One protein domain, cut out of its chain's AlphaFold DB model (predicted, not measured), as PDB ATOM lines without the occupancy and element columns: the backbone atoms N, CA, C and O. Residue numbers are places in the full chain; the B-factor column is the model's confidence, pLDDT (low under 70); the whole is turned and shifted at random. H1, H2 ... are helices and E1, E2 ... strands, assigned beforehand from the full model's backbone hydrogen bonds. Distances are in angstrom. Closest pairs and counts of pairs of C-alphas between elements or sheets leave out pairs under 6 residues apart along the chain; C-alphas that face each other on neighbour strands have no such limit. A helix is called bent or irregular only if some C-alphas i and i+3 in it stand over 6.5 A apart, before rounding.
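This is residues 4 to 92 of the 106 residues of an uncharacterized protein of Armillaria solidipes (UniProt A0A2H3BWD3). A two-strand hairpin, E1 and E2, sits in the middle of a loose, flat model, with helices H1 and H2 to one side of it, H3 near the last residue of H2, and a long loop reaching away on the other side, where residues 66 to 71 stick out. The 89 printed residues hold three named helices and two named strands in the order H1 H2 E1 E2 H3; the sheet, E1 - E2, is antiparallel and the class is mostly helix. The radius of gyration of the C-alphas is 15.1 A, and the spans are 44 by 32 by 17 A.

H1, residues 4 to 14, begins at C-alpha 4 (188.322, 246.450, 275.173). H2, residues 20 to 37, is 25.3 A long; it is irregular, with C-alphas 21 and 24 8.7 A apart, and has a kink of 30 degrees near residue 27. E1 is residues 40 to 44 and E2 residues 51 to 55. H3, residues 80 to 90, 15.5 A long, ends at C-alpha 90 (183.469, 233.494, 266.846).

H1 touches H2 at a steep tilt of 63 degrees, the same way; their closest C-alphas, of Ala 10 and Leu 26, are 5.7 A apart. The closest C-alphas of H2 and E1, of Glu 31 and Gly 40, are 5.8 A apart. In the hairpin E1 and E2, N 42 and O 53 are within hydrogen-bond range at 2.8 A. H2, with residue 37 alone, only just touches H3, with 3 pairs of C-alphas within 8 A, the closest Tyr 37 and Leu 85 at 6.9 A. H1 and H3 are apart. Every O i to N i+4 pair is within hydrogen-bond range in H1 and H3, and 10 of 14 in H2.

The C-alphas of Glu 16 and Asp 69, the two farthest apart, are 45.0 A apart. The printed part has no cut; the link from E2 to H3, 24 residues, is long. The mean pLDDT of the printed part is 75.3, and 23 residues are under 70, among them 56 to 62 and 74 to 82.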
ATOM      1  N   ASP A   4     189.736 246.121 275.378       83.56
ATOM      2  CA  ASP A   4     188.322 246.450 275.173       83.56
ATOM      3  C   ASP A   4     187.569 245.275 274.549       83.56
ATOM      4  O   ASP A   4     186.444 244.953 274.943       83.56
ATOM      5  N   THR A   5     188.211 244.588 273.610       85.06
ATOM      6  CA  THR A   5     187.715 243.356 273.004       85.06
ATOM      7  C   THR A   5     187.588 242.253 274.057       85.06
ATOM      8  O   THR A   5     186.539 241.608 274.146       85.06
ATOM      9  N   ALA A   6     188.595 242.086 274.922       83.06
ATOM     10  CA  ALA A   6     188.543 241.120 276.021       83.06
ATOM     11  C   ALA A   6     187.409 241.431 277.018       83.06
ATOM     12  O   ALA A   6     186.689 240.526 277.447       83.06
ATOM     13  N   THR A   7     187.192 242.707 277.346       85.31
ATOM     14  CA  THR A   7     186.128 243.153 278.259       85.31
ATOM     15  C   THR A   7     184.736 242.945 277.679       85.31
ATOM     16  O   THR A   7     183.841 242.453 278.375       85.31
ATOM     17  N   LYS A   8     184.542 243.245 276.391       86.31
ATOM     18  CA  LYS A   8     183.286 242.948 275.687       86.31
ATOM     19  C   LYS A   8     182.999 241.453 275.682       86.31
ATOM     20  O   LYS A   8     181.871 241.048 275.964       86.31
ATOM     21  N   TRP A   9     184.013 240.634 275.421       85.94
ATOM     22  CA  TRP A   9     183.850 239.189 275.404       85.94
ATOM     23  C   TRP A   9     183.507 238.628 276.789       85.94
ATOM     24  O   TRP A   9     182.523 237.902 276.930       85.94
ATOM     25  N   ALA A  10     184.231 239.037 277.835       85.38
ATOM     26  CA  ALA A  10     183.927 238.645 279.209       85.38
ATOM     27  C   ALA A  10     182.526 239.095 279.654       85.38
ATOM     28  O   ALA A  10     181.836 238.335 280.331       85.38
ATOM     29  N   SER A  11     182.077 240.280 279.225       85.81
ATOM     30  CA  SER A  11     180.713 240.760 279.489       85.81
ATOM     31  C   SER A  11     179.649 239.870 278.846       85.81
ATOM     32  O   SER A  11     178.642 239.557 279.478       85.81
ATOM     33  N   ARG A  12     179.886 239.410 277.608       84.62
ATOM     34  CA  ARG A  12     179.000 238.462 276.912       84.62
ATOM     35  C   ARG A  12     178.971 237.099 277.612       84.62
ATOM     36  O   ARG A  12     177.892 236.559 277.820       84.62
ATOM     37  N   ILE A  13     180.127 236.565 278.023       86.00
ATOM     38  CA  ILE A  13     180.212 235.284 278.753       86.00
ATOM     39  C   ILE A  13     179.515 235.379 280.119       86.00
ATOM     40  O   ILE A  13     178.775 234.475 280.499       86.00
ATOM     41  N   GLY A  14     179.777 236.451 280.868       81.12
ATOM     42  CA  GLY A  14     179.251 236.660 282.217       81.12
ATOM     43  C   GLY A  14     177.807 237.166 282.267       81.12
ATOM     44  O   GLY A  14     177.232 237.203 283.350       81.12
ATOM     45  N   ASN A  15     177.231 237.549 281.122       83.50
ATOM     46  CA  ASN A  15     175.917 238.188 281.006       83.50
ATOM     47  C   ASN A  15     175.737 239.397 281.953       83.50
ATOM     48  O   ASN A  15     174.665 239.626 282.513       83.50
ATOM     49  N   GLU A  16     176.805 240.166 282.157       81.44
ATOM     50  CA  GLU A  16     176.822 241.389 282.963       81.44
ATOM     51  C   GLU A  16     177.841 242.373 282.359       81.44
ATOM     52  O   GLU A  16     178.850 241.936 281.802       81.44
ATOM     53  N   PRO A  17     177.622 243.695 282.448       76.12
ATOM     54  CA  PRO A  17     178.604 244.661 281.983       76.12
ATOM     55  C   PRO A  17     179.847 244.629 282.877       76.12
ATOM     56  O   PRO A  17     179.769 244.849 284.088       76.12
ATOM     57  N   PHE A  18     181.002 244.375 282.265       74.56
ATOM     58  CA  PHE A  18     182.297 244.483 282.919       74.56
ATOM     59  C   PHE A  18     182.949 245.833 282.655       74.56
ATOM     60  O   PHE A  18     182.970 246.333 281.533       74.56
ATOM     61  N   THR A  19     183.537 246.391 283.705       67.19
ATOM     62  CA  THR A  19     184.433 247.542 283.646       67.19
ATOM     63  C   THR A  19     185.889 247.068 283.771       67.19
ATOM     64  O   THR A  19     186.181 246.075 284.448       67.19
ATOM     65  N   ASN A  20     186.815 247.747 283.079       62.31
ATOM     66  CA  ASN A  20     188.245 247.380 283.001       62.31
ATOM     67  C   ASN A  20     188.954 247.350 284.379       62.31
ATOM     68  O   ASN A  20     190.007 246.732 284.525       62.31
ATOM     69  N   ASP A  21     188.366 247.955 285.414       65.44
ATOM     70  CA  ASP A  21     188.850 247.969 286.803       65.44
ATOM     71  C   ASP A  21     188.866 246.579 287.475       65.44
ATOM     72  O   ASP A  21     189.447 246.410 288.550       65.44
ATOM     73  N   ARG A  22     188.283 245.552 286.840       72.06
ATOM     74  CA  ARG A  22     188.251 244.170 287.346       72.06
ATOM     75  C   ARG A  22     188.954 243.165 286.438       72.06
ATOM     76  O   ARG A  22     188.442 242.064 286.232       72.06
ATOM     77  N   ILE A  23     190.156 243.492 285.963       76.50
ATOM     78  CA  ILE A  23     190.991 242.608 285.124       76.50
ATOM     79  C   ILE A  23     191.115 241.175 285.665       76.50
ATOM     80  O   ILE A  23     190.980 240.225 284.902       76.50
ATOM     81  N   ASN A  24     191.251 240.982 286.981       81.31
ATOM     82  CA  ASN A  24     191.296 239.635 287.573       81.31
ATOM     83  C   ASN A  24     189.988 238.849 287.378       81.31
ATOM     84  O   ASN A  24     190.001 237.631 287.204       81.31
ATOM     85  N   ARG A  25     188.837 239.531 287.418       83.00
ATOM     86  CA  ARG A  25     187.517 238.908 287.237       83.00
ATOM     87  C   ARG A  25     187.265 238.604 285.761       83.00
ATOM     88  O   ARG A  25     186.768 237.520 285.470       83.00
ATOM     89  N   LEU A  26     187.666 239.509 284.865       84.75
ATOM     90  CA  LEU A  26     187.698 239.277 283.419       84.75
ATOM     91  C   LEU A  26     188.534 238.041 283.092       84.75
ATOM     92  O   LEU A  26     188.042 237.126 282.432       84.75
ATOM     93  N   TRP A  27     189.759 237.981 283.625       84.06
ATOM     94  CA  TRP A  27     190.681 236.879 283.371       84.06
ATOM     95  C   TRP A  27     190.073 235.542 283.787       84.06
ATOM     96  O   TRP A  27     190.012 234.615 282.985       84.06
ATOM     97  N   ARG A  28     189.502 235.481 284.995       86.25
ATOM     98  CA  ARG A  28     188.840 234.278 285.510       86.25
ATOM     99  C   ARG A  28     187.644 233.836 284.662       86.25
ATOM    100  O   ARG A  28     187.432 232.642 284.497       86.25
ATOM    101  N   ILE A  29     186.836 234.767 284.155       88.38
ATOM    102  CA  ILE A  29     185.674 234.429 283.314       88.38
ATOM    103  C   ILE A  29     186.125 233.803 282.000       88.38
ATOM    104  O   ILE A  29     185.597 232.765 281.600       88.38
ATOM    105  N   ILE A  30     187.118 234.415 281.358       86.38
ATOM    106  CA  ILE A  30     187.652 233.922 280.094       86.38
ATOM    107  C   ILE A  30     188.360 232.578 280.305       86.38
ATOM    108  O   ILE A  30     188.075 231.631 279.576       86.38
ATOM    109  N   GLU A  31     189.200 232.434 281.334       85.44
ATOM    110  CA  GLU A  31     189.841 231.148 281.644       85.44
ATOM    111  C   GLU A  31     188.825 230.043 281.940       85.44
ATOM    112  O   GLU A  31     188.968 228.937 281.428       85.44
ATOM    113  N   ASN A  32     187.752 230.332 282.681       87.94
ATOM    114  CA  ASN A  32     186.700 229.346 282.942       87.94
ATOM    115  C   ASN A  32     185.971 228.911 281.662       87.94
ATOM    116  O   ASN A  32     185.604 227.744 281.537       87.94
ATOM    117  N   LYS A  33     185.762 229.826 280.703       86.56
ATOM    118  CA  LYS A  33     185.178 229.489 279.395       86.56
ATOM    119  C   LYS A  33     186.140 228.642 278.556       86.56
ATOM    120  O   LYS A  33     185.675 227.777 277.824       86.56
ATOM    121  N   LEU A  34     187.449 228.873 278.664       82.12
ATOM    122  CA  LEU A  34     188.485 228.195 277.876       82.12
ATOM    123  C   LEU A  34     188.937 226.846 278.459       82.12
ATOM    124  O   LEU A  34     189.322 225.958 277.700       82.12
ATOM    125  N   GLY A  35     188.857 226.673 279.779       80.81
ATOM    126  CA  GLY A  35     189.340 225.492 280.501       80.81
ATOM    127  C   GLY A  35     188.820 224.147 279.973       80.81
ATOM    128  O   GLY A  35     189.630 223.238 279.779       80.81
ATOM    129  N   PRO A  36     187.516 223.998 279.657       81.44
ATOM    130  CA  PRO A  36     186.979 222.776 279.050       81.44
ATOM    131  C   PRO A  36     187.611 222.396 277.701       81.44
ATOM    132  O   PRO A  36     187.514 221.242 277.293       81.44
ATOM    133  N   TYR A  37     188.265 223.341 277.020       74.94
ATOM    134  CA  TYR A  37     188.921 223.154 275.722       74.94
ATOM    135  C   TYR A  37     190.441 222.984 275.843       74.94
ATOM    136  O   TYR A  37     191.156 223.141 274.856       74.94
ATOM    137  N   GLY A  38     190.966 222.756 277.056       71.50
ATOM    138  CA  GLY A  38     192.412 222.642 277.292       71.50
ATOM    139  C   GLY A  38     193.196 223.915 276.953       71.50
ATOM    140  O   GLY A  38     194.418 223.870 276.807       71.50
ATOM    141  N   SER A  39     192.493 225.040 276.821       77.88
ATOM    142  CA  SER A  39     193.026 226.317 276.362       77.88
ATOM    143  C   SER A  39     193.151 227.303 277.522       77.88
ATOM    144  O   SER A  39     192.423 227.218 278.510       77.88
ATOM    145  N   GLY A  40     194.073 228.254 277.402       77.62
ATOM    146  CA  GLY A  40     194.323 229.288 278.406       77.62
ATOM    147  C   GLY A  40     194.238 230.700 277.841       77.62
ATOM    148  O   GLY A  40     194.130 230.901 276.633       77.62
ATOM    149  N   PHE A  41     194.331 231.687 278.726       82.19
ATOM    150  CA  PHE A  41     194.353 233.104 278.375       82.19
ATOM    151  C   PHE A  41     195.586 233.758 278.986       82.19
ATOM    152  O   PHE A  41     195.865 233.569 280.168       82.19
ATOM    153  N   SER A  42     196.344 234.503 278.189       80.12
ATOM    154  CA  SER A  42     197.625 235.063 278.610       80.12
ATOM    155  C   SER A  42     197.785 236.510 278.172       80.12
ATOM    156  O   SER A  42     197.280 236.910 277.124       80.12
ATOM    157  N   PHE A  43     198.516 237.280 278.972       76.81
ATOM    158  CA  PHE A  43     198.956 238.622 278.611       76.81
ATOM    159  C   PHE A  43     200.080 238.547 277.580       76.81
ATOM    160  O   PHE A  43     200.943 237.670 277.644       76.81
ATOM    161  N   VAL A  44     200.093 239.497 276.656       72.25
ATOM    162  CA  VAL A  44     201.152 239.661 275.661       72.25
ATOM    163  C   VAL A  44     201.548 241.132 275.575       72.25
ATOM    164  O   VAL A  44     200.735 242.013 275.821       72.25
ATOM    165  N   GLY A  45     202.813 241.388 275.240       66.62
ATOM    166  CA  GLY A  45     203.344 242.748 275.098       66.62
ATOM    167  C   GLY A  45     204.112 243.244 276.323       66.62
ATOM    168  O   GLY A  45     204.191 242.568 277.349       66.62
ATOM    169  N   GLU A  46     204.742 244.408 276.164       68.62
ATOM    170  CA  GLU A  46     205.537 245.061 277.214       68.62
ATOM    171  C   GLU A  46     204.647 245.762 278.248       68.62
ATOM    172  O   GLU A  46     204.957 245.776 279.441       68.62
ATOM    173  N   GLU A  47     203.513 246.303 277.801       74.94
ATOM    174  CA  GLU A  47     202.534 246.944 278.666       74.94
ATOM    175  C   GLU A  47     201.587 245.906 279.274       74.94
ATOM    176  O   GLU A  47     200.916 245.133 278.582       74.94
ATOM    177  N   ARG A  48     201.514 245.887 280.607       68.88
ATOM    178  CA  ARG A  48     200.614 244.977 281.317       68.88
ATOM    179  C   ARG A  48     199.165 245.295 280.967       68.88
ATOM    180  O   ARG A  48     198.727 246.428 281.108       68.88
ATOM    181  N   HIS A  49     198.419 244.246 280.625       70.81
ATOM    182  CA  HIS A  49     196.981 244.291 280.353       70.81
ATOM    183  C   HIS A  49     196.571 245.055 279.082       70.81
ATOM    184  O   HIS A  49     195.377 245.231 278.858       70.81
ATOM    185  N   ALA A  50     197.523 245.479 278.247       75.25
ATOM    186  CA  ALA A  50     197.210 246.119 276.972       75.25
ATOM    187  C   ALA A  50     196.726 245.093 275.936       75.25
ATOM    188  O   ALA A  50     195.697 245.288 275.287       75.25
ATOM    189  N   GLU A  51     197.438 243.966 275.830       77.81
ATOM    190  CA  GLU A  51     197.127 242.909 274.876       77.81
ATOM    191  C   GLU A  51     197.018 241.535 275.544       77.81
ATOM    192  O   GLU A  51     197.705 241.191 276.512       77.81
ATOM    193  N   PHE A  52     196.155 240.714 274.958       78.06
ATOM    194  CA  PHE A  52     195.833 239.370 275.393       78.06
ATOM    195  C   PHE A  52     195.860 238.384 274.225       78.06
ATOM    196  O   PHE A  52     195.582 238.733 273.069       78.06
ATOM    197  N   MET A  53     196.152 237.127 274.550       79.88
ATOM    198  CA  MET A  53     196.207 236.008 273.620       79.88
ATOM    199  C   MET A  53     195.575 234.759 274.234       79.88
ATOM    200  O   MET A  53     195.754 234.470 275.418       79.88
ATOM    201  N   ILE A  54     194.861 233.994 273.411       76.00
ATOM    202  CA  ILE A  54     194.357 232.668 273.774       76.00
ATOM    203  C   ILE A  54     195.406 231.631 273.391       76.00
ATOM    204  O   ILE A  54     195.956 231.658 272.292       76.00
ATOM    205  N   VAL A  55     195.682 230.714 274.305       73.62
ATOM    206  CA  VAL A  55     196.707 229.685 274.159       73.62
ATOM    207  C   VAL A  55     196.005 228.341 274.043       73.62
ATOM    208  O   VAL A  55     195.547 227.807 275.045       73.62
ATOM    209  N   THR A  56     195.905 227.803 272.828       66.94
ATOM    210  CA  THR A  56     195.168 226.555 272.554       66.94
ATOM    211  C   THR A  56     195.952 225.315 272.968       66.94
ATOM    212  O   THR A  56     195.383 224.318 273.395       66.94
ATOM    213  N   ARG A  57     197.287 225.393 272.883       61.00
ATOM    214  CA  ARG A  57     198.219 224.331 273.260       61.00
ATOM    215  C   ARG A  57     199.521 224.929 273.773       61.00
ATOM    216  O   ARG A  57     200.203 225.677 273.076       61.00
ATOM    217  N   ARG A  58     199.922 224.546 274.986       52.62
ATOM    218  CA  ARG A  58     201.219 224.921 275.569       52.62
ATOM    219  C   ARG A  58     202.312 223.952 275.098       52.62
ATOM    220  O   ARG A  58     202.891 223.224 275.899       52.62
ATOM    221  N   ALA A  59     202.588 223.910 273.795       53.44
ATOM    222  CA  ALA A  59     203.743 223.176 273.279       53.44
ATOM    223  C   ALA A  59     204.996 224.045 273.449       53.44
ATOM    224  O   ALA A  59     205.202 225.019 272.730       53.44
ATOM    225  N   VAL A  60     205.834 223.719 274.433       57.94
ATOM    226  CA  VAL A  60     207.098 224.436 274.627       57.94
ATOM    227  C   VAL A  60     208.048 224.064 273.490       57.94
ATOM    228  O   VAL A  60     208.617 222.970 273.482       57.94
ATOM    229  N   PHE A  61     208.268 224.984 272.552       67.06
ATOM    230  CA  PHE A  61     209.320 224.845 271.549       67.06
ATOM    231  C   PHE A  61     210.679 225.193 272.167       67.06
ATOM    232  O   PHE A  61     211.218 226.278 271.981       67.06
ATOM    233  N   ARG A  62     211.238 224.246 272.932       66.06
ATOM    234  CA  ARG A  62     212.482 224.424 273.711       66.06
ATOM    235  C   ARG A  62     213.715 224.822 272.885       66.06
ATOM    236  O   ARG A  62     214.719 225.197 273.470       66.06
ATOM    237  N   ARG A  63     213.668 224.675 271.558       73.38
ATOM    238  CA  ARG A  63     214.774 224.996 270.641       73.38
ATOM    239  C   ARG A  63     214.607 226.340 269.929       73.38
ATOM    240  O   ARG A  63     215.453 226.671 269.109       73.38
ATOM    241  N   GLY A  64     213.533 227.077 270.203       76.19
ATOM    242  CA  GLY A  64     213.322 228.396 269.617       76.19
ATOM    243  C   GLY A  64     214.305 229.417 270.178       76.19
ATOM    244  O   GLY A  64     214.542 229.453 271.382       76.19
ATOM    245  N   TYR A  65     214.853 230.255 269.305       78.44
ATOM    246  CA  TYR A  65     215.696 231.390 269.672       78.44
ATOM    247  C   TYR A  65     215.406 232.580 268.749       78.44
ATOM    248  O   TYR A  65     214.740 232.444 267.720       78.44
ATOM    249  N   LYS A  66     215.867 233.767 269.153       71.81
ATOM    250  CA  LYS A  66     215.684 235.009 268.394       71.81
ATOM    251  C   LYS A  66     216.390 234.908 267.032       71.81
ATOM    252  O   LYS A  66     217.500 234.397 266.970       71.81
ATOM    253  N   ASP A  67     215.744 235.385 265.968       80.06
ATOM    254  CA  ASP A  67     216.251 235.378 264.580       80.06
ATOM    255  C   ASP A  67     216.356 233.984 263.921       80.06
ATOM    256  O   ASP A  67     216.969 233.823 262.866       80.06
ATOM    257  N   MET A  68     215.730 232.964 264.517       83.06
ATOM    258  CA  MET A  68     215.567 231.650 263.896       83.06
ATOM    259  C   MET A  68     214.720 231.755 262.617       83.06
ATOM    260  O   MET A  68     213.714 232.465 262.603       83.06
ATOM    261  N   ASP A  69     215.100 231.026 261.560       81.50
ATOM    262  CA  ASP A  69     214.341 230.984 260.303       81.50
ATOM    263  C   ASP A  69     212.876 230.600 260.585       81.50
ATOM    264  O   ASP A  69     212.637 229.503 261.113       81.50
ATOM    265  N   PRO A  70     211.889 231.444 260.226       72.62
ATOM    266  CA  PRO A  70     210.478 231.148 260.427       72.62
ATOM    267  C   PRO A  70     210.044 229.791 259.864       72.62
ATOM    268  O   PRO A  70     209.220 229.120 260.484       72.62
ATOM    269  N   ALA A  71     210.623 229.339 258.746       77.06
ATOM    270  CA  ALA A  71     210.294 228.043 258.147       77.06
ATOM    271  C   ALA A  71     210.737 226.845 259.009       77.06
ATOM    272  O   ALA A  71     210.181 225.752 258.893       77.06
ATOM    273  N   SER A  72     211.718 227.049 259.891       76.56
ATOM    274  CA  SER A  72     212.225 226.036 260.825       76.56
ATOM    275  C   SER A  72     211.466 225.998 262.157       76.56
ATOM    276  O   SER A  72     211.600 225.042 262.928       76.56
ATOM    277  N   ILE A  73     210.644 227.016 262.421       74.62
ATOM    278  CA  ILE A  73     209.728 227.039 263.559       74.62
ATOM    279  C   ILE A  73     208.569 226.091 263.230       74.62
ATOM    280  O   ILE A  73     207.976 226.225 262.154       74.62
ATOM    281  N   PRO A  74     208.216 225.140 264.122       68.19
ATOM    282  CA  PRO A  74     207.056 224.285 263.933       68.19
ATOM    283  C   PRO A  74     205.818 225.131 263.641       68.19
ATOM    284  O   PRO A  74     205.314 225.841 264.510       68.19
ATOM    285  N   GLN A  75     205.355 225.062 262.396       65.50
ATOM    286  CA  GLN A  75     204.156 225.765 261.983       65.50
ATOM    287  C   GLN A  75     202.962 225.090 262.641       65.50
ATOM    288  O   GLN A  75     202.792 223.868 262.564       65.50
ATOM    289  N   PHE A  76     202.154 225.900 263.309       61.97
ATOM    290  CA  PHE A  76     200.913 225.449 263.900       61.97
ATOM    291  C   PHE A  76     200.026 224.801 262.821       61.97
ATOM    292  O   PHE A  76     199.849 225.354 261.735       61.97
ATOM    293  N   LYS A  77     199.472 223.621 263.119       58.59
ATOM    294  CA  LYS A  77     198.462 222.962 262.285       58.59
ATOM    295  C   LYS A  77     197.197 222.806 263.105       58.59
ATOM    296  O   LYS A  77     197.222 222.150 264.143       58.59
ATOM    297  N   GLU A  78     196.122 223.408 262.618       60.38
ATOM    298  CA  GLU A  78     194.823 223.405 263.279       60.38
ATOM    299  C   GLU A  78     194.285 221.973 263.415       60.38
ATOM    300  O   GLU A  78     194.065 221.285 262.413       60.38
ATOM    301  N   GLY A  79     194.114 221.514 264.656       66.94
ATOM    302  CA  GLY A  79     193.455 220.253 264.976       66.94
ATOM    303  C   GLY A  79     191.957 220.440 265.221       66.94
ATOM    304  O   GLY A  79     191.416 221.541 265.132       66.94
ATOM    305  N   ASP A  80     191.262 219.353 265.557       63.88
ATOM    306  CA  ASP A  80     189.825 219.418 265.850       63.88
ATOM    307  C   ASP A  80     189.510 220.218 267.128       63.88
ATOM    308  O   ASP A  80     188.484 220.895 267.184       63.88
ATOM    309  N   GLU A  81     190.418 220.230 268.108       63.97
ATOM    310  CA  GLU A  81     190.315 221.069 269.313       63.97
ATOM    311  C   GLU A  81     190.316 222.566 268.966       63.97
ATOM    312  O   GLU A  81     189.507 223.326 269.498       63.97
ATOM    313  N   GLU A  82     191.152 222.998 268.017       69.88
ATOM    314  CA  GLU A  82     191.184 224.398 267.598       69.88
ATOM    315  C   GLU A  82     190.010 224.805 266.710       69.88
ATOM    316  O   GLU A  82     189.575 225.950 266.804       69.88
ATOM    317  N   LYS A  83     189.408 223.885 265.943       72.69
ATOM    318  CA  LYS A  83     188.139 224.167 265.246       72.69
ATOM    319  C   LYS A  83     187.000 224.425 266.227       72.69
ATOM    320  O   LYS A  83     186.177 225.312 266.003       72.69
ATOM    321  N   VAL A  84     186.930 223.635 267.300       70.38
ATOM    322  CA  VAL A  84     185.937 223.829 268.364       70.38
ATOM    323  C   VAL A  84     186.185 225.161 269.059       70.38
ATOM    324  O   VAL A  84     185.253 225.941 269.240       70.38
ATOM    325  N   LEU A  85     187.445 225.463 269.373       73.00
ATOM    326  CA  LEU A  85     187.789 226.732 269.986       73.00
ATOM    327  C   LEU A  85     187.503 227.923 269.064       73.00
ATOM    328  O   LEU A  85     186.983 228.928 269.531       73.00
ATOM    329  N   ARG A  86     187.758 227.818 267.758       76.31
ATOM    330  CA  ARG A  86     187.419 228.872 266.796       76.31
ATOM    331  C   ARG A  86     185.938 229.232 266.873       76.31
ATOM    332  O   ARG A  86     185.631 230.411 266.964       76.31
ATOM    333  N   ARG A  87     185.038 228.246 266.952       74.81
ATOM    334  CA  ARG A  87     183.595 228.505 267.133       74.81
ATOM    335  C   ARG A  87     183.295 229.233 268.441       74.81
ATOM    336  O   ARG A  87     182.560 230.210 268.442       74.81
ATOM    337  N   VAL A  88     183.916 228.804 269.541       76.81
ATOM    338  CA  VAL A  88     183.789 229.459 270.859       76.81
ATOM    339  C   VAL A  88     184.250 230.918 270.823       76.81
ATOM    340  O   VAL A  88     183.753 231.752 271.579       76.81
ATOM    341  N   LEU A  89     185.218 231.224 269.964       76.31
ATOM    342  CA  LEU A  89     185.768 232.560 269.806       76.31
ATOM    343  C   LEU A  89     184.935 233.410 268.843       76.31
ATOM    344  O   LEU A  89     184.676 234.565 269.155       76.31
ATOM    345  N   GLU A  90     184.425 232.840 267.754       77.12
ATOM    346  CA  GLU A  90     183.469 233.494 266.846       77.12
ATOM    347  C   GLU A  90     182.162 233.891 267.554       77.12
ATOM    348  O   GLU A  90     181.539 234.883 267.191       77.12
ATOM    349  N   GLU A  91     181.770 233.182 268.620       72.75
ATOM    350  CA  GLU A  91     180.646 233.567 269.489       72.75
ATOM    351  C   GLU A  91     180.853 234.919 270.207       72.75
ATOM    352  O   GLU A  91     179.901 235.470 270.769       72.75
ATOM    353  N   GLY A  92     182.076 235.467 270.252       66.00
ATOM    354  CA  GLY A  92     182.377 236.582 271.152       66.00
ATOM    355  C   GLY A  92     183.515 237.531 270.784       66.00
ATOM    356  O   GLY A  92     183.624 238.571 271.435       66.00
TER     357      GLY A  92